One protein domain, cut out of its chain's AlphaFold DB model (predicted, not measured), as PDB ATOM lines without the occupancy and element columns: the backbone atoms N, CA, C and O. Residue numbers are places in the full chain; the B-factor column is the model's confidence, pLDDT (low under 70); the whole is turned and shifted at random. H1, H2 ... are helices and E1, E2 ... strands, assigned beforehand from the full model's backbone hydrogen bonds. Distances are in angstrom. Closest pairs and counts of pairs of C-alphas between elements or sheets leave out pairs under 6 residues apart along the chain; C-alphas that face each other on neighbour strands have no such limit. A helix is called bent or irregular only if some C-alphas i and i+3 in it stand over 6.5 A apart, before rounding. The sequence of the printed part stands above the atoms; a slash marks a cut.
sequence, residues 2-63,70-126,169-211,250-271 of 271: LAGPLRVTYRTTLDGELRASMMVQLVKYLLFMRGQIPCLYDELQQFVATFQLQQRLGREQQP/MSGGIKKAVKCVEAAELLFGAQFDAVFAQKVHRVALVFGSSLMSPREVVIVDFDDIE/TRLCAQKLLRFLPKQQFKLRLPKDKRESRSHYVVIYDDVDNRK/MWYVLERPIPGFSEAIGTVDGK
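What this domain is: This is residues 2 to 63, 70 to 126, 169 to 211 and 250 to 271 of the 271 residues of an uncharacterized protein of Phytophthora ramorum (UniProt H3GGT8). A twisted wall of four strands, E1, E5, E3 and E2, has one helix, H1, packed along one face; beside H1 runs the longer H3, which reaches on past the sheet, and there H2 crosses it at a steep angle, with residues 53 to 63 sticking out. On the E2 side of the sheet, a small pair of strands, E4 and E6, lies near E2, with the short helix H4 beside E4. The printed part has 184 residues with four named helices and six named strands, in the order E1 H1 H2 H3 E2 E3 H4 E4 E5 E6, and its class is mixed, helices and strands. The large sheet is mixed, in the order E1 E5 E3 E2, and the sheet of E4 and E6 is antiparallel. The whole is elongated, spanning 67 by 41 by 35 A, and only just compact, close to loose, with a radius of gyration of the C-alphas of 19.2 A.

How they stand to each other: In the large sheet, the inner strand E5, residues 197 to 205, is parallel to the edge strand E1, residues 6 to 10, at 22 degrees, with N 8 and O 202 within hydrogen-bond range at 2.8 A. E5 is also parallel to the inner strand E3, residues 116 to 123, at 15 degrees, with N 119 and O 199 at 2.8 A. E3 forms an antiparallel hairpin with the edge strand E2, residues 102 to 107, and N 105 and O 118 are 2.8 A apart. H1, residues 16 to 33, is on one face of this sheet, two layers in all, one of strands and one of helix; its height over the sheet is 10.0 A. It lies over E3 and runs along the strands, at 21 degrees to E3 on the local plane. H3, residues 72 to 96, is not on the sheet. Its residues 88 to 96 touch residues 16 to 24 of H1, closest at the C-alphas of Gly 16 and Phe 96, 4.7 A, at a shallow tilt of 23 degrees, opposite ways. H2, residues 41 to 61, touches H3 at a steep tilt of 58 degrees, opposite ways, with the C-alphas of Val 48 and Val 78 closest at 6.0 A. With residue 41 alone H2 touches H1, about perpendicular at 80 degrees; the C-alphas of Lys 28 and Tyr 41 are closest, 5.8 A apart. The touching helices are mostly crossed, but only just, one of three pairs being at a shallow tilt. E6, residues 251 to 254, is near E2, and is antiparallel to E4, residues 179 to 182, with N 180 and O 253 at 2.8 A. H4, residues 169 to 175, is close to but not clearly touching H3, with the C-alphas of Ala 94 and Lys 175 closest at 6.6 A. Every O i to N i+4 pair is within hydrogen-bond range in H1 and H4, against 14 of 17 in H2 and 17 of 21 in H3.

Where its parts are: E1 begins at C-alpha 6, (16.364, -28.259, -51.388). From first to last C-alpha, E5 is 26.7 A long, E3 22.3 A and E2 16.4 A. H1 is 25.5 A long, H2 30.9 A and H3 34.4 A. H3 begins at C-alpha 72, (14.066, -27.500, -13.918); it is irregular, with C-alphas 87 and 90 7.1 A apart, and has a kink of 36 degrees near residue 90. E6 ends at C-alpha 254, (6.742, -14.144, -33.326).

The domain as a whole: The two C-alphas farthest apart are those of Pro 63 and Lys 211, 70.3 A. Residues 64 to 69, 127 to 168 and 212 to 249 are not printed, with C-alpha gaps of 17.5 A, 20.7 A and 31.6 A across the three cuts. Of the links that are printed whole, E4 to E5 is long, with 14 residues. Residues 255 to 271 hold no named element. The mean pLDDT of the printed part is 87.8; 16 residues are under 70, among them 171 to 173 and 266 to 271.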
ATOM      1  N   LEU A   2      28.607 -25.616 -51.082       54.44
ATOM      2  CA  LEU A   2      27.278 -25.163 -50.680       54.44
ATOM      3  C   LEU A   2      26.284 -26.165 -51.262       54.44
ATOM      4  O   LEU A   2      26.207 -26.306 -52.481       54.44
ATOM      5  N   ALA A   3      25.584 -26.908 -50.405       74.50
ATOM      6  CA  ALA A   3      24.430 -27.669 -50.857       74.50
ATOM      7  C   ALA A   3      23.443 -26.667 -51.472       74.50
ATOM      8  O   ALA A   3      23.141 -25.643 -50.853       74.50
ATOM      9  N   GLY A   4      23.015 -26.918 -52.710       86.38
ATOM     10  CA  GLY A   4      22.003 -26.094 -53.364       86.38
ATOM     11  C   GLY A   4      20.689 -26.071 -52.569       86.38
ATOM     12  O   GLY A   4      20.525 -26.845 -51.621       86.38
ATOM     13  N   PRO A   5      19.741 -25.191 -52.936       91.00
ATOM     14  CA  PRO A   5      18.428 -25.176 -52.302       91.00
ATOM     15  C   PRO A   5      17.749 -26.542 -52.456       91.00
ATOM     16  O   PRO A   5      17.735 -27.115 -53.548       91.00
ATOM     17  N   LEU A   6      17.175 -27.049 -51.366       93.69
ATOM     18  CA  LEU A   6      16.364 -28.259 -51.388       93.69
ATOM     19  C   LEU A   6      15.032 -27.929 -52.059       93.69
ATOM     20  O   LEU A   6      14.268 -27.111 -51.557       93.69
ATOM     21  N   ARG A   7      14.766 -28.563 -53.195       93.94
ATOM     22  CA  ARG A   7      13.532 -28.394 -53.959       93.94
ATOM     23  C   ARG A   7      12.568 -29.527 -53.630       93.94
ATOM     24  O   ARG A   7      12.958 -30.689 -53.713       93.94
ATOM     25  N   VAL A   8      11.343 -29.187 -53.242       94.06
ATOM     26  CA  VAL A   8      10.299 -30.152 -52.886       94.06
ATOM     27  C   VAL A   8       9.063 -29.885 -53.738       94.06
ATOM     28  O   VAL A   8       8.415 -28.852 -53.595       94.06
ATOM     29  N   THR A   9       8.747 -30.838 -54.614       93.19
ATOM     30  CA  THR A   9       7.550 -30.806 -55.455       93.19
ATOM     31  C   THR A   9       6.388 -31.512 -54.760       93.19
ATOM     32  O   THR A   9       6.531 -32.670 -54.362       93.19
ATOM     33  N   TYR A  10       5.222 -30.874 -54.696       92.12
ATOM     34  CA  TYR A  10       3.971 -31.512 -54.285       92.12
ATOM     35  C   TYR A  10       3.058 -31.732 -55.483       92.12
ATOM     36  O   TYR A  10       3.006 -30.914 -56.382       92.12
ATOM     37  N   ARG A  11       2.328 -32.852 -55.506       91.06
ATOM     38  CA  ARG A  11       1.379 -33.169 -56.593       91.06
ATOM     39  C   ARG A  11       0.001 -32.524 -56.413       91.06
ATOM     40  O   ARG A  11      -0.899 -32.788 -57.202       91.06
ATOM     41  N   THR A  12      -0.186 -31.797 -55.322       90.81
ATOM     42  CA  THR A  12      -1.464 -31.261 -54.865       90.81
ATOM     43  C   THR A  12      -1.327 -29.773 -54.629       90.81
ATOM     44  O   THR A  12      -0.295 -29.336 -54.114       90.81
ATOM     45  N   THR A  13      -2.418 -29.047 -54.866       90.75
ATOM     46  CA  THR A  13      -2.530 -27.626 -54.542       90.75
ATOM     47  C   THR A  13      -2.151 -27.363 -53.099       90.75
ATOM     48  O   THR A  13      -2.744 -27.919 -52.174       90.75
ATOM     49  N   LEU A  14      -1.140 -26.518 -52.919       91.81
ATOM     50  CA  LEU A  14      -0.661 -26.106 -51.610       91.81
ATOM     51  C   LEU A  14      -1.576 -25.003 -51.091       91.81
ATOM     52  O   LEU A  14      -1.260 -23.823 -51.221       91.81
ATOM     53  N   ASP A  15      -2.720 -25.359 -50.525       91.88
ATOM     54  CA  ASP A  15      -3.567 -24.386 -49.845       91.88
ATOM     55  C   ASP A  15      -2.956 -23.934 -48.503       91.88
ATOM     56  O   ASP A  15      -1.913 -24.425 -48.054       91.88
ATOM     57  N   GLY A  16      -3.574 -22.934 -47.873       91.69
ATOM     58  CA  GLY A  16      -3.087 -22.393 -46.602       91.69
ATOM     59  C   GLY A  16      -3.063 -23.441 -45.483       91.69
ATOM     60  O   GLY A  16      -2.109 -23.491 -44.708       91.69
ATOM     61  N   GLU A  17      -4.065 -24.319 -45.426       93.69
ATOM     62  CA  GLU A  17      -4.178 -25.358 -44.396       93.69
ATOM     63  C   GLU A  17      -3.061 -26.404 -44.523       93.69
ATOM     64  O   GLU A  17      -2.362 -26.705 -43.550       93.69
ATOM     65  N   LEU A  18      -2.811 -26.904 -45.735       94.56
ATOM     66  CA  LEU A  18      -1.739 -27.855 -45.993       94.56
ATOM     67  C   LEU A  18      -0.369 -27.237 -45.703       94.56
ATOM     68  O   LEU A  18       0.464 -27.880 -45.058       94.56
ATOM     69  N   ARG A  19      -0.130 -25.980 -46.106       95.00
ATOM     70  CA  ARG A  19       1.125 -25.276 -45.781       95.00
ATOM     71  C   ARG A  19       1.312 -25.112 -44.277       95.00
ATOM     72  O   ARG A  19       2.418 -25.352 -43.787       95.00
ATOM     73  N   ALA A  20       0.259 -24.750 -43.541       95.62
ATOM     74  CA  ALA A  20       0.299 -24.663 -42.083       95.62
ATOM     75  C   ALA A  20       0.690 -26.013 -41.469       95.62
ATOM     76  O   ALA A  20       1.661 -26.086 -40.712       95.62
ATOM     77  N   SER A  21       0.009 -27.088 -41.870       96.00
ATOM     78  CA  SER A  21       0.273 -28.452 -41.406       96.00
ATOM     79  C   SER A  21       1.710 -28.900 -41.701       96.00
ATOM     80  O   SER A  21       2.428 -29.355 -40.804       96.00
ATOM     81  N   MET A  22       2.191 -28.684 -42.928       96.12
ATOM     82  CA  MET A  22       3.573 -28.979 -43.317       96.12
ATOM     83  C   MET A  22       4.584 -28.216 -42.461       96.12
ATOM     84  O   MET A  22       5.590 -28.786 -42.029       96.12
ATOM     85  N   MET A  23       4.315 -26.944 -42.171       97.31
ATOM     86  CA  MET A  23       5.189 -26.142 -41.325       97.31
ATOM     87  C   MET A  23       5.173 -26.582 -39.866       97.31
ATOM     88  O   MET A  23       6.236 -26.580 -39.244       97.31
ATOM     89  N   VAL A  24       4.030 -27.011 -39.321       97.62
ATOM     90  CA  VAL A  24       3.979 -27.640 -37.990       97.62
ATOM     91  C   VAL A  24       4.910 -28.850 -37.956       97.62
ATOM     92  O   VAL A  24       5.779 -28.932 -37.086       97.62
ATOM     93  N   GLN A  25       4.783 -29.760 -38.926       97.75
ATOM     94  CA  GLN A  25       5.602 -30.974 -38.981       97.75
ATOM     95  C   GLN A  25       7.092 -30.660 -39.131       97.75
ATOM     96  O   GLN A  25       7.923 -31.229 -38.419       97.75
ATOM     97  N   LEU A  26       7.441 -29.696 -39.988       97.12
ATOM     98  CA  LEU A  26       8.821 -29.258 -40.161       97.12
ATOM     99  C   LEU A  26       9.402 -28.676 -38.866       97.12
ATOM    100  O   LEU A  26      10.526 -29.014 -38.497       97.12
ATOM    101  N   VAL A  27       8.656 -27.826 -38.152       97.50
ATOM    102  CA  VAL A  27       9.119 -27.252 -36.879       97.50
ATOM    103  C   VAL A  27       9.289 -28.346 -35.825       97.50
ATOM    104  O   VAL A  27      10.342 -28.390 -35.188       97.50
ATOM    105  N   LYS A  28       8.321 -29.263 -35.673       97.56
ATOM    106  CA  LYS A  28       8.428 -30.417 -34.757       97.56
ATOM    107  C   LYS A  28       9.690 -31.237 -35.040       97.56
ATOM    108  O   LYS A  28      10.474 -31.506 -34.129       97.56
ATOM    109  N   TYR A  29       9.914 -31.575 -36.309       97.44
ATOM    110  CA  TYR A  29      11.078 -32.339 -36.745       97.44
ATOM    111  C   TYR A  29      12.395 -31.601 -36.471       97.44
ATOM    112  O   TYR A  29      13.330 -32.183 -35.921       97.44
ATOM    113  N   LEU A  30      12.472 -30.306 -36.795       96.69
ATOM    114  CA  LEU A  30      13.677 -29.506 -36.567       96.69
ATOM    115  C   LEU A  30      13.992 -29.334 -35.079       96.69
ATOM    116  O   LEU A  30      15.165 -29.380 -34.714       96.69
ATOM    117  N   LEU A  31      12.984 -29.171 -34.214       96.56
ATOM    118  CA  LEU A  31      13.202 -29.104 -32.766       96.56
ATOM    119  C   LEU A  31      13.886 -30.378 -32.253       96.56
ATOM    120  O   LEU A  31      14.857 -30.287 -31.500       96.56
ATOM    121  N   PHE A  32      13.432 -31.549 -32.703       97.00
ATOM    122  CA  PHE A  32      14.026 -32.831 -32.327       97.00
ATOM    123  C   PHE A  32      15.427 -33.018 -32.924       97.00
ATOM    124  O   PHE A  32      16.398 -33.201 -32.191       97.00
ATOM    125  N   MET A  33      15.573 -32.882 -34.246       96.62
ATOM    126  CA  MET A  33      16.850 -33.106 -34.940       96.62
ATOM    127  C   MET A  33      17.970 -32.168 -34.480       96.62
ATOM    128  O   MET A  33      19.149 -32.503 -34.591       96.62
ATOM    129  N   ARG A  34      17.623 -30.980 -33.974       94.19
ATOM    130  CA  ARG A  34      18.578 -29.996 -33.438       94.19
ATOM    131  C   ARG A  34      18.812 -30.133 -31.936       94.19
ATOM    132  O   ARG A  34      19.455 -29.256 -31.355       94.19
ATOM    133  N   GLY A  35      18.275 -31.176 -31.303       95.12
ATOM    134  CA  GLY A  35      18.391 -31.406 -29.864       95.12
ATOM    135  C   GLY A  35      17.781 -30.286 -29.016       95.12
ATOM    136  O   GLY A  35      18.217 -30.067 -27.889       95.12
ATOM    137  N   GLN A  36      16.815 -29.534 -29.561       95.56
ATOM    138  CA  GLN A  36      16.057 -28.530 -28.804       95.56
ATOM    139  C   GLN A  36      14.980 -29.174 -27.932       95.56
ATOM    140  O   GLN A  36      14.475 -28.517 -27.031       95.56
ATOM    141  N   ILE A  37      14.627 -30.426 -28.212       96.81
ATOM    142  CA  ILE A  37      13.811 -31.289 -27.362       96.81
ATOM    143  C   ILE A  37      14.449 -32.688 -27.338       96.81
ATOM    144  O   ILE A  37      15.101 -33.070 -28.313       96.81
ATOM    145  N   PRO A  38      14.303 -33.452 -26.241       95.56
ATOM    146  CA  PRO A  38      14.992 -34.735 -26.071       95.56
ATOM    147  C   PRO A  38      14.334 -35.913 -26.809       95.56
ATOM    148  O   PRO A  38      14.940 -36.975 -26.913       95.56
ATOM    149  N   CYS A  39      13.101 -35.751 -27.285       96.00
ATOM    150  CA  CYS A  39      12.287 -36.794 -27.907       96.00
ATOM    151  C   CYS A  39      11.384 -36.193 -28.996       96.00
ATOM    152  O   CYS A  39      11.423 -34.980 -29.229       96.00
ATOM    153  N   LEU A  40      10.585 -37.018 -29.680       97.25
ATOM    154  CA  LEU A  40       9.630 -36.504 -30.663       97.25
ATOM    155  C   LEU A  40       8.602 -35.600 -29.973       97.25
ATOM    156  O   LEU A  40       8.239 -35.805 -28.814       97.25
ATOM    157  N   TYR A  41       8.119 -34.581 -30.684       97.88
ATOM    158  CA  TYR A  41       7.224 -33.589 -30.086       97.88
ATOM    159  C   TYR A  41       5.940 -34.212 -29.517       97.88
ATOM    160  O   TYR A  41       5.509 -33.833 -28.430       97.88
ATOM    161  N   ASP A  42       5.360 -35.192 -30.209       97.62
ATOM    162  CA  ASP A  42       4.118 -35.834 -29.771       97.62
ATOM    163  C   ASP A  42       4.337 -36.663 -28.487       97.62
ATOM    164  O   ASP A  42       3.506 -36.649 -27.577       97.62
ATOM    165  N   GLU A  43       5.510 -37.293 -28.339       97.38
ATOM    166  CA  GLU A  43       5.919 -37.978 -27.102       97.38
ATOM    167  C   GLU A  43       6.108 -36.976 -25.953       97.38
ATOM    168  O   GLU A  43       5.658 -37.205 -24.827       97.38
ATOM    169  N   LEU A  44       6.739 -35.829 -26.234       97.25
ATOM    170  CA  LEU A  44       6.910 -34.748 -25.264       97.25
ATOM    171  C   LEU A  44       5.557 -34.191 -24.796       97.25
ATOM    172  O   LEU A  44       5.364 -33.940 -23.602       97.25
ATOM    173  N   GLN A  45       4.614 -34.013 -25.720       97.56
ATOM    174  CA  GLN A  45       3.259 -33.559 -25.426       97.56
ATOM    175  C   GLN A  45       2.533 -34.559 -24.517       97.56
ATOM    176  O   GLN A  45       1.966 -34.160 -23.494       97.56
ATOM    177  N   GLN A  46       2.610 -35.857 -24.828       97.56
ATOM    178  CA  GLN A  46       2.026 -36.917 -24.006       97.56
ATOM    179  C   GLN A  46       2.646 -36.965 -22.601       97.56
ATOM    180  O   GLN A  46       1.924 -37.097 -21.604       97.56
ATOM    181  N   PHE A  47       3.968 -36.804 -22.500       96.00
ATOM    182  CA  PHE A  47       4.671 -36.712 -21.222       96.00
ATOM    183  C   PHE A  47       4.151 -35.539 -20.379       96.00
ATOM    184  O   PHE A  47       3.790 -35.722 -19.213       96.00
ATOM    185  N   VAL A  48       4.058 -34.340 -20.966       96.31
ATOM    186  CA  VAL A  48       3.557 -33.140 -20.277       96.31
ATOM    187  C   VAL A  48       2.105 -33.324 -19.832       96.31
ATOM    188  O   VAL A  48       1.783 -33.000 -18.686       96.31
ATOM    189  N   ALA A  49       1.246 -33.886 -20.683       97.06
ATOM    190  CA  ALA A  49      -0.150 -34.158 -20.349       97.06
ATOM    191  C   ALA A  49      -0.277 -35.134 -19.166       97.06
ATOM    192  O   ALA A  49      -0.989 -34.857 -18.196       97.06
ATOM    193  N   THR A  50       0.475 -36.238 -19.197       95.75
ATOM    194  CA  THR A  50       0.504 -37.241 -18.118       95.75
ATOM    195  C   THR A  50       0.994 -36.630 -16.809       95.75
ATOM    196  O   THR A  50       0.377 -36.813 -15.758       95.75
ATOM    197  N   PHE A  51       2.068 -35.839 -16.868       93.56
ATOM    198  CA  PHE A  51       2.610 -35.146 -15.706       93.56
ATOM    199  C   PHE A  51       1.599 -34.162 -15.095       93.56
ATOM    200  O   PHE A  51       1.416 -34.119 -13.875       93.56
ATOM    201  N   GLN A  52       0.910 -33.372 -15.923       94.25
ATOM    202  CA  GLN A  52      -0.119 -32.441 -15.456       94.25
ATOM    203  C   GLN A  52      -1.299 -33.174 -14.809       94.25
ATOM    204  O   GLN A  52      -1.802 -32.721 -13.776       94.25
ATOM    205  N   LEU A  53      -1.716 -34.314 -15.365       94.69
ATOM    206  CA  LEU A  53      -2.770 -35.150 -14.791       94.69
ATOM    207  C   LEU A  53      -2.362 -35.715 -13.423       94.69
ATOM    208  O   LEU A  53      -3.111 -35.572 -12.456       94.69
ATOM    209  N   GLN A  54      -1.153 -36.271 -13.305       91.50
ATOM    210  CA  GLN A  54      -0.609 -36.743 -12.026       91.50
ATOM    211  C   GLN A  54      -0.536 -35.617 -10.988       91.50
ATOM    212  O   GLN A  54      -0.871 -35.821  -9.821       91.50
ATOM    213  N   GLN A  55      -0.160 -34.402 -11.405       90.25
ATOM    214  CA  GLN A  55      -0.136 -33.242 -10.516       90.25
ATOM    215  C   GLN A  55      -1.540 -32.863 -10.009       90.25
ATOM    216  O   GLN A  55      -1.663 -32.390  -8.877       90.25
ATOM    217  N   ARG A  56      -2.593 -33.057 -10.817       91.06
ATOM    218  CA  ARG A  56      -3.986 -32.831 -10.399       91.06
ATOM    219  C   ARG A  56      -4.453 -33.910  -9.419       91.06
ATOM    220  O   ARG A  56      -4.897 -33.559  -8.331       91.06
ATOM    221  N   LEU A  57      -4.249 -35.188  -9.739       91.75
ATOM    222  CA  LEU A  57      -4.661 -36.317  -8.887       91.75
ATOM    223  C   LEU A  57      -3.932 -36.336  -7.533       91.75
ATOM    224  O   LEU A  57      -4.545 -36.528  -6.485       91.75
ATOM    225  N   GLY A  58      -2.625 -36.064  -7.527       86.25
ATOM    226  CA  GLY A  58      -1.833 -36.016  -6.297       86.25
ATOM    227  C   GLY A  58      -2.235 -34.886  -5.342       86.25
ATOM    228  O   GLY A  58      -1.975 -34.981  -4.142       86.25
ATOM    229  N   ARG A  59      -2.887 -33.820  -5.836       82.12
ATOM    230  CA  ARG A  59      -3.392 -32.730  -4.982       82.12
ATOM    231  C   ARG A  59      -4.626 -33.125  -4.183       82.12
ATOM    232  O   ARG A  59      -4.793 -32.597  -3.088       82.12
ATOM    233  N   GLU A  60      -5.459 -34.021  -4.701       84.31
ATOM    234  CA  GLU A  60      -6.695 -34.425  -4.023       84.31
ATOM    235  C   GLU A  60      -6.427 -35.424  -2.892       84.31
ATOM    236  O   GLU A  60      -7.070 -35.359  -1.849       84.31
ATOM    237  N   GLN A  61      -5.431 -36.303  -3.045       80.50
ATOM    238  CA  GLN A  61      -5.213 -37.394  -2.088       80.50
ATOM    239  C   GLN A  61      -4.315 -37.040  -0.888       80.50
ATOM    240  O   GLN A  61      -4.364 -37.741   0.122       80.50
ATOM    241  N   GLN A  62      -3.489 -35.984  -0.940       70.50
ATOM    242  CA  GLN A  62      -2.594 -35.627   0.180       70.50
ATOM    243  C   GLN A  62      -2.511 -34.111   0.432       70.50
ATOM    244  O   GLN A  62      -1.587 -33.450  -0.050       70.50
ATOM    245  N   PRO A  63      -3.389 -33.544   1.284       71.88
ATOM    246  CA  PRO A  63      -3.438 -32.103   1.548       71.88
ATOM    247  C   PRO A  63      -2.232 -31.531   2.322       71.88
ATOM    248  O   PRO A  63      -2.174 -30.323   2.538       71.88
ATOM    249  N   MET A  70       9.294 -28.727  -8.678       78.38
ATOM    250  CA  MET A  70       9.374 -29.336 -10.008       78.38
ATOM    251  C   MET A  70      10.806 -29.187 -10.520       78.38
ATOM    252  O   MET A  70      11.351 -28.075 -10.466       78.38
ATOM    253  N   SER A  71      11.383 -30.282 -11.012       84.00
ATOM    254  CA  SER A  71      12.710 -30.251 -11.617       84.00
ATOM    255  C   SER A  71      12.741 -29.209 -12.742       84.00
ATOM    256  O   SER A  71      11.732 -28.945 -13.409       84.00
ATOM    257  N   GLY A  72      13.895 -28.557 -12.919       88.88
ATOM    258  CA  GLY A  72      14.066 -27.500 -13.918       88.88
ATOM    259  C   GLY A  72      13.653 -27.953 -15.322       88.88
ATOM    260  O   GLY A  72      12.921 -27.229 -15.998       88.88
ATOM    261  N   GLY A  73      14.029 -29.179 -15.699       91.38
ATOM    262  CA  GLY A  73      13.677 -29.800 -16.976       91.38
ATOM    263  C   GLY A  73      12.170 -29.898 -17.220       91.38
ATOM    264  O   GLY A  73      11.701 -29.460 -18.266       91.38
ATOM    265  N   ILE A  74      11.376 -30.352 -16.242       92.75
ATOM    266  CA  ILE A  74       9.916 -30.486 -16.425       92.75
ATOM    267  C   ILE A  74       9.263 -29.115 -16.628       92.75
ATOM    268  O   ILE A  74       8.399 -28.958 -17.487       92.75
ATOM    269  N   LYS A  75       9.689 -28.082 -15.886       93.19
ATOM    270  CA  LYS A  75       9.168 -26.720 -16.102       93.19
ATOM    271  C   LYS A  75       9.481 -26.206 -17.510       93.19
ATOM    272  O   LYS A  75       8.662 -25.490 -18.081       93.19
ATOM    273  N   LYS A  76      10.657 -26.538 -18.053       95.25
ATOM    274  CA  LYS A  76      11.042 -26.178 -19.426       95.25
ATOM    275  C   LYS A  76      10.212 -26.948 -20.454       95.25
ATOM    276  O   LYS A  76       9.693 -26.313 -21.362       95.25
ATOM    277  N   ALA A  77      10.009 -28.251 -20.256       95.50
ATOM    278  CA  ALA A  77       9.149 -29.088 -21.093       95.50
ATOM    279  C   ALA A  77       7.724 -28.532 -21.192       95.50
ATOM    280  O   ALA A  77       7.231 -28.302 -22.292       95.50
ATOM    281  N   VAL A  78       7.104 -28.218 -20.047       95.75
ATOM    282  CA  VAL A  78       5.763 -27.614 -19.996       95.75
ATOM    283  C   VAL A  78       5.727 -26.300 -20.780       95.75
ATOM    284  O   VAL A  78       4.876 -26.133 -21.644       95.75
ATOM    285  N   LYS A  79       6.687 -25.394 -20.548       96.00
ATOM    286  CA  LYS A  79       6.754 -24.110 -21.268       96.00
ATOM    287  C   LYS A  79       6.991 -24.270 -22.771       96.00
ATOM    288  O   LYS A  79       6.475 -23.471 -23.545       96.00
ATOM    289  N   CYS A  80       7.796 -25.251 -23.172       96.38
ATOM    290  CA  CYS A  80       8.058 -25.559 -24.574       96.38
ATOM    291  C   CYS A  80       6.773 -26.014 -25.268       96.38
ATOM    292  O   CYS A  80       6.413 -25.430 -26.287       96.38
ATOM    293  N   VAL A  81       6.061 -26.990 -24.691       97.06
ATOM    294  CA  VAL A  81       4.783 -27.484 -25.226       97.06
ATOM    295  C   VAL A  81       3.745 -26.366 -25.255       97.06
ATOM    296  O   VAL A  81       3.147 -26.131 -26.292       97.06
ATOM    297  N   GLU A  82       3.585 -25.593 -24.179       95.75
ATOM    298  CA  GLU A  82       2.651 -24.459 -24.165       95.75
ATOM    299  C   GLU A  82       2.959 -23.434 -25.269       95.75
ATOM    300  O   GLU A  82       2.055 -22.983 -25.968       95.75
ATOM    301  N   ALA A  83       4.230 -23.058 -25.448       95.06
ATOM    302  CA  ALA A  83       4.626 -22.110 -26.487       95.06
ATOM    303  C   ALA A  83       4.402 -22.666 -27.902       95.06
ATOM    304  O   ALA A  83       3.950 -21.926 -28.775       95.06
ATOM    305  N   ALA A  84       4.708 -23.946 -28.111       96.12
ATOM    306  CA  ALA A  84       4.556 -24.625 -29.388       96.12
ATOM    307  C   ALA A  84       3.081 -24.846 -29.751       96.12
ATOM    308  O   ALA A  84       2.691 -24.476 -30.848       96.12
ATOM    309  N   GLU A  85       2.231 -25.312 -28.832       95.62
ATOM    310  CA  GLU A  85       0.784 -25.467 -29.067       95.62
ATOM    311  C   GLU A  85       0.108 -24.136 -29.408       95.62
ATOM    312  O   GLU A  85      -0.751 -24.062 -30.283       95.62
ATOM    313  N   LEU A  86       0.532 -23.047 -28.761       92.50
ATOM    314  CA  LEU A  86       0.025 -21.713 -29.081       92.50
ATOM    315  C   LEU A  86       0.418 -21.268 -30.493       92.50
ATOM    316  O   LEU A  86      -0.311 -20.478 -31.087       92.50
ATOM    317  N   LEU A  87       1.555 -21.739 -31.012       93.81
ATOM    318  CA  LEU A  87       1.989 -21.483 -32.382       93.81
ATOM    319  C   LEU A  87       1.289 -22.413 -33.386       93.81
ATOM    320  O   LEU A  87       0.820 -21.940 -34.417       93.81
ATOM    321  N   PHE A  88       1.231 -23.709 -33.082       94.75
ATOM    322  CA  PHE A  88       0.738 -24.763 -33.971       94.75
ATOM    323  C   PHE A  88      -0.778 -24.800 -34.103       94.75
ATOM    324  O   PHE A  88      -1.263 -25.279 -35.118       94.75
ATOM    325  N   GLY A  89      -1.513 -24.322 -33.097       88.00
ATOM    326  CA  GLY A  89      -2.957 -24.153 -33.203       88.00
ATOM    327  C   GLY A  89      -3.312 -22.947 -34.077       88.00
ATOM    328  O   GLY A  89      -2.727 -22.699 -35.126       88.00
ATOM    329  N   ALA A  90      -4.222 -22.109 -33.582       85.31
ATOM    330  CA  ALA A  90      -4.832 -21.031 -34.362       85.31
ATOM    331  C   ALA A  90      -3.861 -20.010 -34.996       85.31
ATOM    332  O   ALA A  90      -4.266 -19.261 -35.882       85.31
ATOM    333  N   GLN A  91      -2.608 -19.915 -34.536       89.94
ATOM    334  CA  GLN A  91      -1.655 -18.935 -35.059       89.94
ATOM    335  C   GLN A  91      -1.134 -19.316 -36.446       89.94
ATOM    336  O   GLN A  91      -1.150 -18.464 -37.330       89.94
ATOM    337  N   PHE A  92      -0.690 -20.557 -36.666       91.94
ATOM    338  CA  PHE A  92      -0.248 -20.984 -37.996       91.94
ATOM    339  C   PHE A  92      -1.394 -20.969 -38.997       91.94
ATOM    340  O   PHE A  92      -1.221 -20.390 -40.065       91.94
ATOM    341  N   ASP A  93      -2.575 -21.456 -38.625       90.88
ATOM    342  CA  ASP A  93      -3.747 -21.393 -39.502       90.88
ATOM    343  C   ASP A  93      -4.082 -19.943 -39.882       90.88
ATOM    344  O   ASP A  93      -4.296 -19.631 -41.050       90.88
ATOM    345  N   ALA A  94      -4.050 -19.010 -38.922       89.94
ATOM    346  CA  ALA A  94      -4.299 -17.594 -39.198       89.94
ATOM    347  C   ALA A  94      -3.209 -16.944 -40.067       89.94
ATOM    348  O   ALA A  94      -3.525 -16.082 -40.892       89.94
ATOM    349  N   VAL A  95      -1.943 -17.335 -39.878       91.06
ATOM    350  CA  VAL A  95      -0.802 -16.869 -40.680       91.06
ATOM    351  C   VAL A  95      -0.920 -17.380 -42.109       91.06
ATOM    352  O   VAL A  95      -0.837 -16.582 -43.031       91.06
ATOM    353  N   PHE A  96      -1.161 -18.674 -42.304       91.88
ATOM    354  CA  PHE A  96      -1.236 -19.297 -43.626       91.88
ATOM    355  C   PHE A  96      -2.582 -19.122 -44.332       91.88
ATOM    356  O   PHE A  96      -2.662 -19.313 -45.540       91.88
ATOM    357  N   ALA A  97      -3.620 -18.676 -43.624       89.75
ATOM    358  CA  ALA A  97      -4.790 -18.074 -44.255       89.75
ATOM    359  C   ALA A  97      -4.436 -16.761 -44.984       89.75
ATOM    360  O   ALA A  97      -5.212 -16.284 -45.811       89.75
ATOM    361  N   GLN A  98      -3.278 -16.159 -44.684       84.75
ATOM    362  CA  GLN A  98      -2.677 -15.118 -45.516       84.75
ATOM    363  C   GLN A  98      -1.808 -15.762 -46.605       84.75
ATOM    364  O   GLN A  98      -1.283 -16.859 -46.434       84.75
ATOM    365  N   LYS A  99      -1.589 -15.051 -47.714       86.62
ATOM    366  CA  LYS A  99      -0.683 -15.478 -48.792       86.62
ATOM    367  C   LYS A  99       0.783 -15.394 -48.343       86.62
ATOM    368  O   LYS A  99       1.489 -14.426 -48.620       86.62
ATOM    369  N   VAL A 100       1.225 -16.371 -47.554       91.25
ATOM    370  CA  VAL A 100       2.596 -16.446 -47.040       91.25
ATOM    371  C   VAL A 100       3.510 -16.995 -48.126       91.25
ATOM    372  O   VAL A 100       3.476 -18.185 -48.429       91.25
ATOM    373  N   HIS A 101       4.379 -16.133 -48.647       91.94
ATOM    374  CA  HIS A 101       5.405 -16.533 -49.611       91.94
ATOM    375  C   HIS A 101       6.614 -17.179 -48.941       91.94
ATOM    376  O   HIS A 101       7.222 -18.086 -49.491       91.94
ATOM    377  N   ARG A 102       6.998 -16.717 -47.746       94.62
ATOM    378  CA  ARG A 102       8.256 -17.140 -47.128       94.62
ATOM    379  C   ARG A 102       8.169 -17.224 -45.619       94.62
ATOM    380  O   ARG A 102       7.690 -16.301 -44.962       94.62
ATOM    381  N   VAL A 103       8.742 -18.288 -45.067       95.88
ATOM    382  CA  VAL A 103       8.948 -18.461 -43.627       95.88
ATOM    383  C   VAL A 103      10.430 -18.595 -43.326       95.88
ATOM    384  O   VAL A 103      11.156 -19.331 -43.988       95.88
ATOM    385  N   ALA A 104      10.887 -17.885 -42.296       96.06
ATOM    386  CA  ALA A 104      12.238 -18.014 -41.771       96.06
ATOM    387  C   ALA A 104      12.184 -18.598 -40.356       96.06
ATOM    388  O   ALA A 104      11.680 -17.960 -39.430       96.06
ATOM    389  N   LEU A 105      12.735 -19.796 -40.182       96.69
ATOM    390  CA  LEU A 105      12.949 -20.417 -38.880       96.69
ATOM    391  C   LEU A 105      14.362 -20.079 -38.417       96.69
ATOM    392  O   LEU A 105      15.345 -20.406 -39.082       96.69
ATOM    393  N   VAL A 106      14.462 -19.386 -37.286       95.50
ATOM    394  CA  VAL A 106      15.724 -18.829 -36.803       95.50
ATOM    395  C   VAL A 106      16.140 -19.520 -35.512       95.50
ATOM    396  O   VAL A 106      15.442 -19.435 -34.505       95.50
ATOM    397  N   PHE A 107      17.311 -20.154 -35.529       94.50
ATOM    398  CA  PHE A 107      17.892 -20.835 -34.377       94.50
ATOM    399  C   PHE A 107      19.087 -20.037 -33.849       94.50
ATOM    400  O   PHE A 107      20.047 -19.733 -34.564       94.50
ATOM    401  N   GLY A 108      19.043 -19.684 -32.568       91.81
ATOM    402  CA  GLY A 108      20.092 -18.912 -31.910       91.81
ATOM    403  C   GLY A 108      19.555 -18.082 -30.752       91.81
ATOM    404  O   GLY A 108      18.376 -18.133 -30.418       91.81
ATOM    405  N   SER A 109      20.437 -17.300 -30.138       87.12
ATOM    406  CA  SER A 109      20.081 -16.419 -29.022       87.12
ATOM    407  C   SER A 109      19.365 -15.137 -29.457       87.12
ATOM    408  O   SER A 109      18.764 -14.468 -28.622       87.12
ATOM    409  N   SER A 110      19.459 -14.754 -30.736       88.94
ATOM    410  CA  SER A 110      18.886 -13.511 -31.257       88.94
ATOM    411  C   SER A 110      18.678 -13.562 -32.769       88.94
ATOM    412  O   SER A 110      19.486 -14.139 -33.497       88.94
ATOM    413  N   LEU A 111      17.654 -12.852 -33.249       88.12
ATOM    414  CA  LEU A 111      17.410 -12.599 -34.674       88.12
ATOM    415  C   LEU A 111      18.520 -11.765 -35.339       88.12
ATOM    416  O   LEU A 111      18.660 -11.787 -36.558       88.12
ATOM    417  N   MET A 112      19.304 -11.015 -34.556       85.94
ATOM    418  CA  MET A 112      20.388 -10.164 -35.075       85.94
ATOM    419  C   MET A 112      21.687 -10.929 -35.333       85.94
ATOM    420  O   MET A 112      22.544 -10.453 -36.081       85.94
ATOM    421  N   SER A 113      21.835 -12.090 -34.700       88.31
ATOM    422  CA  SER A 113      23.010 -12.954 -34.781       88.31
ATOM    423  C   SER A 113      22.572 -14.421 -34.737       88.31
ATOM    424  O   SER A 113      22.880 -15.128 -33.768       88.31
ATOM    425  N   PRO A 114      21.799 -14.875 -35.738       92.06
ATOM    426  CA  PRO A 114      21.344 -16.251 -35.769       92.06
ATOM    427  C   PRO A 114      22.537 -17.194 -35.914       92.06
ATOM    428  O   PRO A 114      23.497 -16.900 -36.630       92.06
ATOM    429  N   ARG A 115      22.489 -18.332 -35.217       92.31
ATOM    430  CA  ARG A 115      23.459 -19.416 -35.428       92.31
ATOM    431  C   ARG A 115      23.116 -20.163 -36.701       92.31
ATOM    432  O   ARG A 115      23.995 -20.537 -37.474       92.31
ATOM    433  N   GLU A 116      21.822 -20.316 -36.924       94.06
ATOM    434  CA  GLU A 116      21.291 -20.991 -38.078       94.06
ATOM    435  C   GLU A 116      19.961 -20.381 -38.510       94.06
ATOM    436  O   GLU A 116      19.169 -19.921 -37.685       94.06
ATOM    437  N   VAL A 117      19.719 -20.411 -39.818       94.81
ATOM    438  CA  VAL A 117      18.447 -20.011 -40.414       94.81
ATOM    439  C   VAL A 117      18.002 -21.069 -41.421       94.81
ATOM    440  O   VAL A 117      18.778 -21.462 -42.290       94.81
ATOM    441  N   VAL A 118      16.744 -21.496 -41.328       96.25
ATOM    442  CA  VAL A 118      16.068 -22.298 -42.353       96.25
ATOM    443  C   VAL A 118      15.025 -21.412 -43.024       96.25
ATOM    444  O   VAL A 118      14.109 -20.926 -42.364       96.25
ATOM    445  N   ILE A 119      15.184 -21.170 -44.321       95.75
ATOM    446  CA  ILE A 119      14.241 -20.403 -45.136       95.75
ATOM    447  C   ILE A 119      13.414 -21.390 -45.945       95.75
ATOM    448  O   ILE A 119      13.974 -22.187 -46.695       95.75
ATOM    449  N   VAL A 120      12.098 -21.311 -45.790       96.81
ATOM    450  CA  VAL A 120      11.119 -22.051 -46.582       96.81
ATOM    451  C   VAL A 120      10.423 -21.053 -47.493       96.81
ATOM    452  O   VAL A 120       9.761 -20.136 -47.004       96.81
ATOM    453  N   ASP A 121      10.629 -21.201 -48.794       95.31
ATOM    454  CA  ASP A 121       9.979 -20.416 -49.839       95.31
ATOM    455  C   ASP A 121       8.832 -21.243 -50.423       95.31
ATOM    456  O   ASP A 121       9.046 -22.375 -50.857       95.31
ATOM    457  N   PHE A 122       7.631 -20.681 -50.409       93.44
ATOM    458  CA  PHE A 122       6.467 -21.200 -51.109       93.44
ATOM    459  C   PHE A 122       6.393 -20.452 -52.433       93.44
ATOM    460  O   PHE A 122       6.065 -19.264 -52.464       93.44
ATOM    461  N   ASP A 123       6.770 -21.133 -53.511       86.44
ATOM    462  CA  ASP A 123       6.664 -20.571 -54.851       86.44
ATOM    463  C   ASP A 123       5.200 -20.665 -55.273       86.44
ATOM    464  O   ASP A 123       4.767 -21.622 -55.916       86.44
ATOM    465  N   ASP A 124       4.416 -19.690 -54.818       75.88
ATOM    466  CA  ASP A 124       3.136 -19.410 -55.439       75.88
ATOM    467  C   ASP A 124       3.440 -18.869 -56.822       75.88
ATOM    468  O   ASP A 124       3.885 -17.728 -56.978       75.88
ATOM    469  N   ILE A 125       3.199 -19.708 -57.828       64.38
ATOM    470  CA  ILE A 125       2.928 -19.213 -59.163       64.38
ATOM    471  C   ILE A 125       1.681 -18.366 -58.965       64.38
ATOM    472  O   ILE A 125       0.569 -18.881 -58.846       64.38
ATOM    473  N   GLU A 126       1.879 -17.058 -58.810       63.62
ATOM    474  CA  GLU A 126       0.815 -16.109 -59.050       63.62
ATOM    475  C   GLU A 126       0.384 -16.427 -60.474       63.62
ATOM    476  O   GLU A 126       1.055 -16.071 -61.440       63.62
ATOM    477  N   THR A 169      -5.018  -4.951 -42.837       66.50
ATOM    478  CA  THR A 169      -3.810  -5.225 -42.049       66.50
ATOM    479  C   THR A 169      -4.087  -5.180 -40.546       66.50
ATOM    480  O   THR A 169      -3.599  -6.045 -39.826       66.50
ATOM    481  N   ARG A 170      -4.906  -4.239 -40.053       70.19
ATOM    482  CA  ARG A 170      -5.299  -4.181 -38.632       70.19
ATOM    483  C   ARG A 170      -6.144  -5.379 -38.202       70.19
ATOM    484  O   ARG A 170      -5.885  -5.928 -37.137       70.19
ATOM    485  N   LEU A 171      -7.107  -5.812 -39.014       68.44
ATOM    486  CA  LEU A 171      -7.914  -7.003 -38.721       68.44
ATOM    487  C   LEU A 171      -7.066  -8.281 -38.750       68.44
ATOM    488  O   LEU A 171      -7.218  -9.138 -37.880       68.44
ATOM    489  N   CYS A 172      -6.127  -8.391 -39.693       65.50
ATOM    490  CA  CYS A 172      -5.171  -9.493 -39.725       65.50
ATOM    491  C   CYS A 172      -4.242  -9.451 -38.505       65.50
ATOM    492  O   CYS A 172      -4.089 -10.467 -37.835       65.50
ATOM    493  N   ALA A 173      -3.706  -8.284 -38.135       68.75
ATOM    494  CA  ALA A 173      -2.895  -8.113 -36.928       68.75
ATOM    495  C   ALA A 173      -3.669  -8.473 -35.648       68.75
ATOM    496  O   ALA A 173      -3.097  -9.040 -34.721       68.75
ATOM    497  N   GLN A 174      -4.978  -8.211 -35.610       74.88
ATOM    498  CA  GLN A 174      -5.835  -8.597 -34.490       74.88
ATOM    499  C   GLN A 174      -6.003 -10.119 -34.375       74.88
ATOM    500  O   GLN A 174      -6.135 -10.627 -33.266       74.88
ATOM    501  N   LYS A 175      -5.974 -10.861 -35.491       74.19
ATOM    502  CA  LYS A 175      -5.958 -12.335 -35.482       74.19
ATOM    503  C   LYS A 175      -4.564 -12.889 -35.177       74.19
ATOM    504  O   LYS A 175      -4.425 -13.889 -34.475       74.19
ATOM    505  N   LEU A 176      -3.528 -12.188 -35.624       79.56
ATOM    506  CA  LEU A 176      -2.120 -12.494 -35.395       79.56
ATOM    507  C   LEU A 176      -1.616 -11.931 -34.057       79.56
ATOM    508  O   LEU A 176      -0.573 -11.283 -34.004       79.56
ATOM    509  N   LEU A 177      -2.338 -12.200 -32.963       78.38
ATOM    510  CA  LEU A 177      -2.115 -11.619 -31.625       78.38
ATOM    511  C   LEU A 177      -0.671 -11.703 -31.098       78.38
ATOM    512  O   LEU A 177      -0.335 -11.009 -30.144       78.38
ATOM    513  N   ARG A 178       0.166 -12.577 -31.664       85.94
ATOM    514  CA  ARG A 178       1.554 -12.800 -31.236       85.94
ATOM    515  C   ARG A 178       2.592 -12.523 -32.307       85.94
ATOM    516  O   ARG A 178       3.772 -12.766 -32.063       85.94
ATOM    517  N   PHE A 179       2.186 -12.048 -33.476       88.12
ATOM    518  CA  PHE A 179       3.125 -11.643 -34.504       88.12
ATOM    519  C   PHE A 179       3.182 -10.129 -34.590       88.12
ATOM    520  O   PHE A 179       2.175  -9.444 -34.751       88.12
ATOM    521  N   LEU A 180       4.398  -9.605 -34.520       88.50
ATOM    522  CA  LEU A 180       4.651  -8.185 -34.647       88.50
ATOM    523  C   LEU A 180       5.042  -7.874 -36.094       88.50
ATOM    524  O   LEU A 180       6.032  -8.445 -36.573       88.50
ATOM    525  N   PRO A 181       4.324  -6.971 -36.786       89.38
ATOM    526  CA  PRO A 181       4.749  -6.503 -38.096       89.38
ATOM    527  C   PRO A 181       6.086  -5.764 -37.975       89.38
ATOM    528  O   PRO A 181       6.314  -4.974 -37.052       89.38
ATOM    529  N   LYS A 182       6.999  -6.016 -38.912       88.19
ATOM    530  CA  LYS A 182       8.317  -5.384 -38.976       88.19
ATOM    531  C   LYS A 182       8.602  -4.892 -40.394       88.19
ATOM    532  O   LYS A 182       9.225  -5.581 -41.197       88.19
ATOM    533  N   GLN A 183       8.200  -3.650 -40.667       81.06
ATOM    534  CA  GLN A 183       8.383  -3.002 -41.970       81.06
ATOM    535  C   GLN A 183       9.861  -2.867 -42.381       81.06
ATOM    536  O   GLN A 183      10.190  -2.989 -43.553       81.06
ATOM    537  N   GLN A 184      10.767  -2.652 -41.421       85.00
ATOM    538  CA  GLN A 184      12.205  -2.463 -41.674       85.00
ATOM    539  C   GLN A 184      13.052  -3.687 -41.284       85.00
ATOM    540  O   GLN A 184      14.224  -3.561 -40.923       85.00
ATOM    541  N   PHE A 185      12.473  -4.890 -41.301       85.94
ATOM    542  CA  PHE A 185      13.229  -6.095 -40.972       85.94
ATOM    543  C   PHE A 185      14.140  -6.516 -42.124       85.94
ATOM    544  O   PHE A 185      13.681  -6.806 -43.226       85.94
ATOM    545  N   LYS A 186      15.439  -6.620 -41.839       86.81
ATOM    546  CA  LYS A 186      16.418  -7.234 -42.736       86.81
ATOM    547  C   LYS A 186      16.999  -8.462 -42.052       86.81
ATOM    548  O   LYS A 186      17.798  -8.330 -41.123       86.81
ATOM    549  N   LEU A 187      16.596  -9.645 -42.513       85.12
ATOM    550  CA  LEU A 187      17.121 -10.910 -42.007       85.12
ATOM    551  C   LEU A 187      18.630 -10.968 -42.268       85.12
ATOM    552  O   LEU A 187      19.083 -10.953 -43.413       85.12
ATOM    553  N   ARG A 188      19.421 -10.998 -41.194       85.19
ATOM    554  CA  ARG A 188      20.870 -11.160 -41.290       85.19
ATOM    555  C   ARG A 188      21.172 -12.639 -41.390       85.19
ATOM    556  O   ARG A 188      21.081 -13.353 -40.397       85.19
ATOM    557  N   LEU A 189      21.539 -13.086 -42.583       86.25
ATOM    558  CA  LEU A 189      22.028 -14.444 -42.745       86.25
ATOM    559  C   LEU A 189      23.345 -14.599 -41.973       86.25
ATOM    560  O   LEU A 189      24.176 -13.677 -41.990       86.25
ATOM    561  N   PRO A 190      23.535 -15.730 -41.278       83.56
ATOM    562  CA  PRO A 190      24.805 -16.061 -40.663       83.56
ATOM    563  C   PRO A 190      25.949 -15.890 -41.677       83.56
ATOM    564  O   PRO A 190      25.925 -16.481 -42.755       83.56
ATOM    565  N   LYS A 191      26.943 -15.047 -41.359       83.50
ATOM    566  CA  LYS A 191      28.168 -14.959 -42.169       83.50
ATOM    567  C   LYS A 191      28.928 -16.269 -42.000       83.50
ATOM    568  O   LYS A 191      28.986 -16.756 -40.876       83.50
ATOM    569  N   ASP A 192      29.514 -16.768 -43.083       75.50
ATOM    570  CA  ASP A 192      30.145 -18.088 -43.239       75.50
ATOM    571  C   ASP A 192      31.382 -18.292 -42.326       75.50
ATOM    572  O   ASP A 192      32.533 -18.399 -42.745       75.50
ATOM    573  N   LYS A 193      31.155 -18.247 -41.013       74.88
ATOM    574  CA  LYS A 193      32.079 -18.643 -39.955       74.88
ATOM    575  C   LYS A 193      31.767 -20.100 -39.631       74.88
ATOM    576  O   LYS A 193      30.611 -20.491 -39.714       74.88
ATOM    577  N   ARG A 194      32.786 -20.871 -39.236       70.75
ATOM    578  CA  ARG A 194      32.866 -22.354 -39.203       70.75
ATOM    579  C   ARG A 194      31.675 -23.168 -38.636       70.75
ATOM    580  O   ARG A 194      31.701 -24.386 -38.748       70.75
ATOM    581  N   GLU A 195      30.641 -22.554 -38.071       75.56
ATOM    582  CA  GLU A 195      29.469 -23.223 -37.478       75.56
ATOM    583  C   GLU A 195      28.116 -22.642 -37.922       75.56
ATOM    584  O   GLU A 195      27.061 -23.161 -37.559       75.56
ATOM    585  N   SER A 196      28.127 -21.569 -38.708       74.12
ATOM    586  CA  SER A 196      26.930 -20.882 -39.168       74.12
ATOM    587  C   SER A 196      26.308 -21.609 -40.358       74.12
ATOM    588  O   SER A 196      26.975 -21.821 -41.366       74.12
ATOM    589  N   ARG A 197      25.031 -21.999 -40.252       86.44
ATOM    590  CA  ARG A 197      24.335 -22.769 -41.298       86.44
ATOM    591  C   ARG A 197      23.129 -22.001 -41.824       86.44
ATOM    592  O   ARG A 197      22.309 -21.519 -41.049       86.44
ATOM    593  N   SER A 198      23.022 -21.889 -43.141       90.56
ATOM    594  CA  SER A 198      21.815 -21.387 -43.798       90.56
ATOM    595  C   SER A 198      21.271 -22.490 -44.688       90.56
ATOM    596  O   SER A 198      22.004 -23.030 -45.515       90.56
ATOM    597  N   HIS A 199      20.004 -22.834 -44.502       92.88
ATOM    598  CA  HIS A 199      19.317 -23.846 -45.289       92.88
ATOM    599  C   HIS A 199      18.189 -23.188 -46.070       92.88
ATOM    600  O   HIS A 199      17.434 -22.389 -45.518       92.88
ATOM    601  N   TYR A 200      18.084 -23.535 -47.347       93.88
ATOM    602  CA  TYR A 200      17.039 -23.048 -48.234       93.88
ATOM    603  C   TYR A 200      16.210 -24.227 -48.706       93.88
ATOM    604  O   TYR A 200      16.757 -25.188 -49.247       93.88
ATOM    605  N   VAL A 201      14.906 -24.137 -48.490       94.94
ATOM    606  CA  VAL A 201      13.907 -25.092 -48.952       94.94
ATOM    607  C   VAL A 201      12.941 -24.328 -49.843       94.94
ATOM    608  O   VAL A 201      12.425 -23.292 -49.436       94.94
ATOM    609  N   VAL A 202      12.724 -24.818 -51.056       94.31
ATOM    610  CA  VAL A 202      11.758 -24.264 -52.007       94.31
ATOM    611  C   VAL A 202      10.686 -25.316 -52.225       94.31
ATOM    612  O   VAL A 202      11.000 -26.438 -52.627       94.31
ATOM    613  N   ILE A 203       9.443 -24.954 -51.933       93.56
ATOM    614  CA  ILE A 203       8.270 -25.814 -52.036       93.56
ATOM    615  C   ILE A 203       7.382 -25.262 -53.148       93.56
ATOM    616  O   ILE A 203       7.042 -24.081 -53.128       93.56
ATOM    617  N   TYR A 204       7.026 -26.113 -54.104       91.69
ATOM    618  CA  TYR A 204       6.190 -25.753 -55.248       91.69
ATOM    619  C   TYR A 204       5.159 -26.841 -55.537       91.69
ATOM    620  O   TYR A 204       5.356 -28.018 -55.214       91.69
ATOM    621  N   ASP A 205       4.061 -26.419 -56.151       90.00
ATOM    622  CA  ASP A 205       3.007 -27.290 -56.653       90.00
ATOM    623  C   ASP A 205       3.314 -27.732 -58.100       90.00
ATOM    624  O   ASP A 205       3.728 -26.937 -58.940       90.00
ATOM    625  N   ASP A 206       3.149 -29.023 -58.388       87.25
ATOM    626  CA  ASP A 206       3.334 -29.637 -59.711       87.25
ATOM    627  C   ASP A 206       2.124 -29.447 -60.630       87.25
ATOM    628  O   ASP A 206       2.213 -29.709 -61.833       87.25
ATOM    629  N   VAL A 207       0.970 -29.054 -60.077       80.94
ATOM    630  CA  VAL A 207      -0.301 -29.013 -60.815       80.94
ATOM    631  C   VAL A 207      -0.221 -28.082 -62.034       80.94
ATOM    632  O   VAL A 207      -0.818 -28.388 -63.072       80.94
ATOM    633  N   ASP A 208       0.579 -27.016 -61.972       67.06
ATOM    634  CA  ASP A 208       0.667 -26.019 -63.045       67.06
ATOM    635  C   ASP A 208       1.699 -26.344 -64.135       67.06
ATOM    636  O   ASP A 208       1.469 -26.043 -65.310       67.06
ATOM    637  N   ASN A 209       2.781 -27.061 -63.810       70.69
ATOM    638  CA  ASN A 209       3.818 -27.407 -64.795       70.69
ATOM    639  C   ASN A 209       3.284 -28.292 -65.932       70.69
ATOM    640  O   ASN A 209       3.761 -28.226 -67.069       70.69
ATOM    641  N   ARG A 210       2.252 -29.103 -65.662       69.06
ATOM    642  CA  ARG A 210       1.653 -29.969 -66.688       69.06
ATOM    643  C   ARG A 210       0.994 -29.181 -67.813       69.06
ATOM    644  O   ARG A 210       1.075 -29.610 -68.961       69.06
ATOM    645  N   LYS A 211       0.382 -28.031 -67.517       68.06
ATOM    646  CA  LYS A 211      -0.314 -27.227 -68.535       68.06
ATOM    647  C   LYS A 211       0.669 -26.570 -69.499       68.06
ATOM    648  O   LYS A 211       0.424 -26.556 -70.699       68.06
ATOM    649  N   MET A 250       5.746  -7.765 -46.122       88.06
ATOM    650  CA  MET A 250       6.060  -7.380 -44.746       88.06
ATOM    651  C   MET A 250       6.410  -8.608 -43.907       88.06
ATOM    652  O   MET A 250       5.702  -9.612 -43.928       88.06
ATOM    653  N   TRP A 251       7.485  -8.511 -43.122       90.56
ATOM    654  CA  TRP A 251       7.850  -9.558 -42.171       90.56
ATOM    655  C   TRP A 251       7.003  -9.475 -40.907       90.56
ATOM    656  O   TRP A 251       6.826  -8.401 -40.333       90.56
ATOM    657  N   TYR A 252       6.566 -10.635 -40.434       91.44
ATOM    658  CA  TYR A 252       5.874 -10.809 -39.166       91.44
ATOM    659  C   TYR A 252       6.739 -11.674 -38.257       91.44
ATOM    660  O   TYR A 252       7.172 -12.759 -38.645       91.44
ATOM    661  N   VAL A 253       7.035 -11.183 -37.056       92.38
ATOM    662  CA  VAL A 253       7.945 -11.850 -36.117       92.38
ATOM    663  C   VAL A 253       7.171 -12.314 -34.898       92.38
ATOM    664  O   VAL A 253       6.491 -11.509 -34.264       92.38
ATOM    665  N   LEU A 254       7.318 -13.591 -34.546       92.31
ATOM    666  CA  LEU A 254       6.742 -14.144 -33.326       92.31
ATOM    667  C   LEU A 254       7.323 -13.429 -32.095       92.31
ATOM    668  O   LEU A 254       8.537 -13.407 -31.894       92.31
ATOM    669  N   GLU A 255       6.453 -12.852 -31.269       90.56
ATOM    670  CA  GLU A 255       6.821 -12.042 -30.101       90.56
ATOM    671  C   GLU A 255       7.610 -12.853 -29.065       90.56
ATOM    672  O   GLU A 255       8.558 -12.352 -28.457       90.56
ATOM    673  N   ARG A 256       7.226 -14.120 -28.868       91.38
ATOM    674  CA  ARG A 256       7.848 -15.022 -27.894       91.38
ATOM    675  C   ARG A 256       8.423 -16.249 -28.600       91.38
ATOM    676  O   ARG A 256       7.643 -17.029 -29.142       91.38
ATOM    677  N   PRO A 257       9.751 -16.454 -28.584       93.12
ATOM    678  CA  PRO A 257      10.352 -17.635 -29.191       93.12
ATOM    679  C   PRO A 257       9.957 -18.906 -28.429       93.12
ATOM    680  O   PRO A 257       9.712 -18.866 -27.220       93.12
ATOM    681  N   ILE A 258       9.951 -20.044 -29.128       94.69
ATOM    682  CA  ILE A 258       9.784 -21.357 -28.497       94.69
ATOM    683  C   ILE A 258      11.080 -21.691 -27.741       94.69
ATOM    684  O   ILE A 258      12.150 -21.716 -28.355       94.69
ATOM    685  N   PRO A 259      11.027 -21.925 -26.418       92.81
ATOM    686  CA  PRO A 259      12.216 -22.273 -25.656       92.81
ATOM    687  C   PRO A 259      12.628 -23.722 -25.939       92.81
ATOM    688  O   PRO A 259      11.846 -24.640 -25.714       92.81
ATOM    689  N   GLY A 260      13.873 -23.930 -26.365       88.12
ATOM    690  CA  GLY A 260      14.483 -25.260 -26.410       88.12
ATOM    691  C   GLY A 260      15.024 -25.701 -25.046       88.12
ATOM    692  O   GLY A 260      15.398 -24.877 -24.203       88.12
ATOM    693  N   PHE A 261      15.092 -27.011 -24.823       91.31
ATOM    694  CA  PHE A 261      15.781 -27.638 -23.704       91.31
ATOM    695  C   PHE A 261      16.303 -29.029 -24.095       91.31
ATOM    696  O   PHE A 261      15.600 -29.841 -24.684       91.31
ATOM    697  N   SER A 262      17.549 -29.314 -23.725       83.44
ATOM    698  CA  SER A 262      18.228 -30.578 -24.042       83.44
ATOM    699  C   SER A 262      18.455 -31.462 -22.812       83.44
ATOM    700  O   SER A 262      19.110 -32.496 -22.902       83.44
ATOM    701  N   GLU A 263      17.987 -31.035 -21.636       84.19
ATOM    702  CA  GLU A 263      18.101 -31.828 -20.412       84.19
ATOM    703  C   GLU A 263      17.264 -33.101 -20.558       84.19
ATOM    704  O   GLU A 263      16.079 -33.026 -20.898       84.19
ATOM    705  N   ALA A 264      17.875 -34.256 -20.280       79.75
ATOM    706  CA  ALA A 264      17.152 -35.514 -20.221       79.75
ATOM    707  C   ALA A 264      16.011 -35.377 -19.205       79.75
ATOM    708  O   ALA A 264      16.225 -35.037 -18.037       79.75
ATOM    709  N   ILE A 265      14.787 -35.618 -19.665       79.25
ATOM    710  CA  ILE A 265      13.631 -35.701 -18.786       79.25
ATOM    711  C   ILE A 265      13.782 -37.030 -18.057       79.25
ATOM    712  O   ILE A 265      13.470 -38.078 -18.613       79.25
ATOM    713  N   GLY A 266      14.351 -36.995 -16.851       69.12
ATOM    714  CA  GLY A 266      14.504 -38.197 -16.043       69.12
ATOM    715  C   GLY A 266      13.149 -38.878 -15.887       69.12
ATOM    716  O   GLY A 266      12.193 -38.242 -15.428       69.12
ATOM    717  N   THR A 267      13.064 -40.150 -16.280       62.84
ATOM    718  CA  THR A 267      11.966 -41.010 -15.852       62.84
ATOM    719  C   THR A 267      11.987 -40.982 -14.332       62.84
ATOM    720  O   THR A 267      13.030 -41.166 -13.701       62.84
ATOM    721  N   VAL A 268      10.856 -40.627 -13.724       57.31
ATOM    722  CA  VAL A 268      10.701 -40.688 -12.269       57.31
ATOM    723  C   VAL A 268      10.566 -42.167 -11.916       57.31
ATOM    724  O   VAL A 268       9.492 -42.636 -11.557       57.31
ATOM    725  N   ASP A 269      11.645 -42.924 -12.090       54.03
ATOM    726  CA  ASP A 269      11.733 -44.290 -11.611       54.03
ATOM    727  C   ASP A 269      11.925 -44.189 -10.103       54.03
ATOM    728  O   ASP A 269      13.004 -43.878  -9.592       54.03
ATOM    729  N   GLY A 270      10.800 -44.329  -9.401       53.34
ATOM    730  CA  GLY A 270      10.736 -44.322  -7.951       53.34
ATOM    731  C   GLY A 270      11.624 -45.422  -7.385       53.34
ATOM    732  O   GLY A 270      11.283 -46.600  -7.464       53.34
ATOM    733  N   LYS A 271      12.761 -45.016  -6.822       42.00
ATOM    734  CA  LYS A 271      13.437 -45.765  -5.762       42.00
ATOM    735  C   LYS A 271      12.815 -45.420  -4.418       42.00
ATOM    736  O   LYS A 271      12.475 -44.229  -4.225       42.00
TER     737      LYS A 271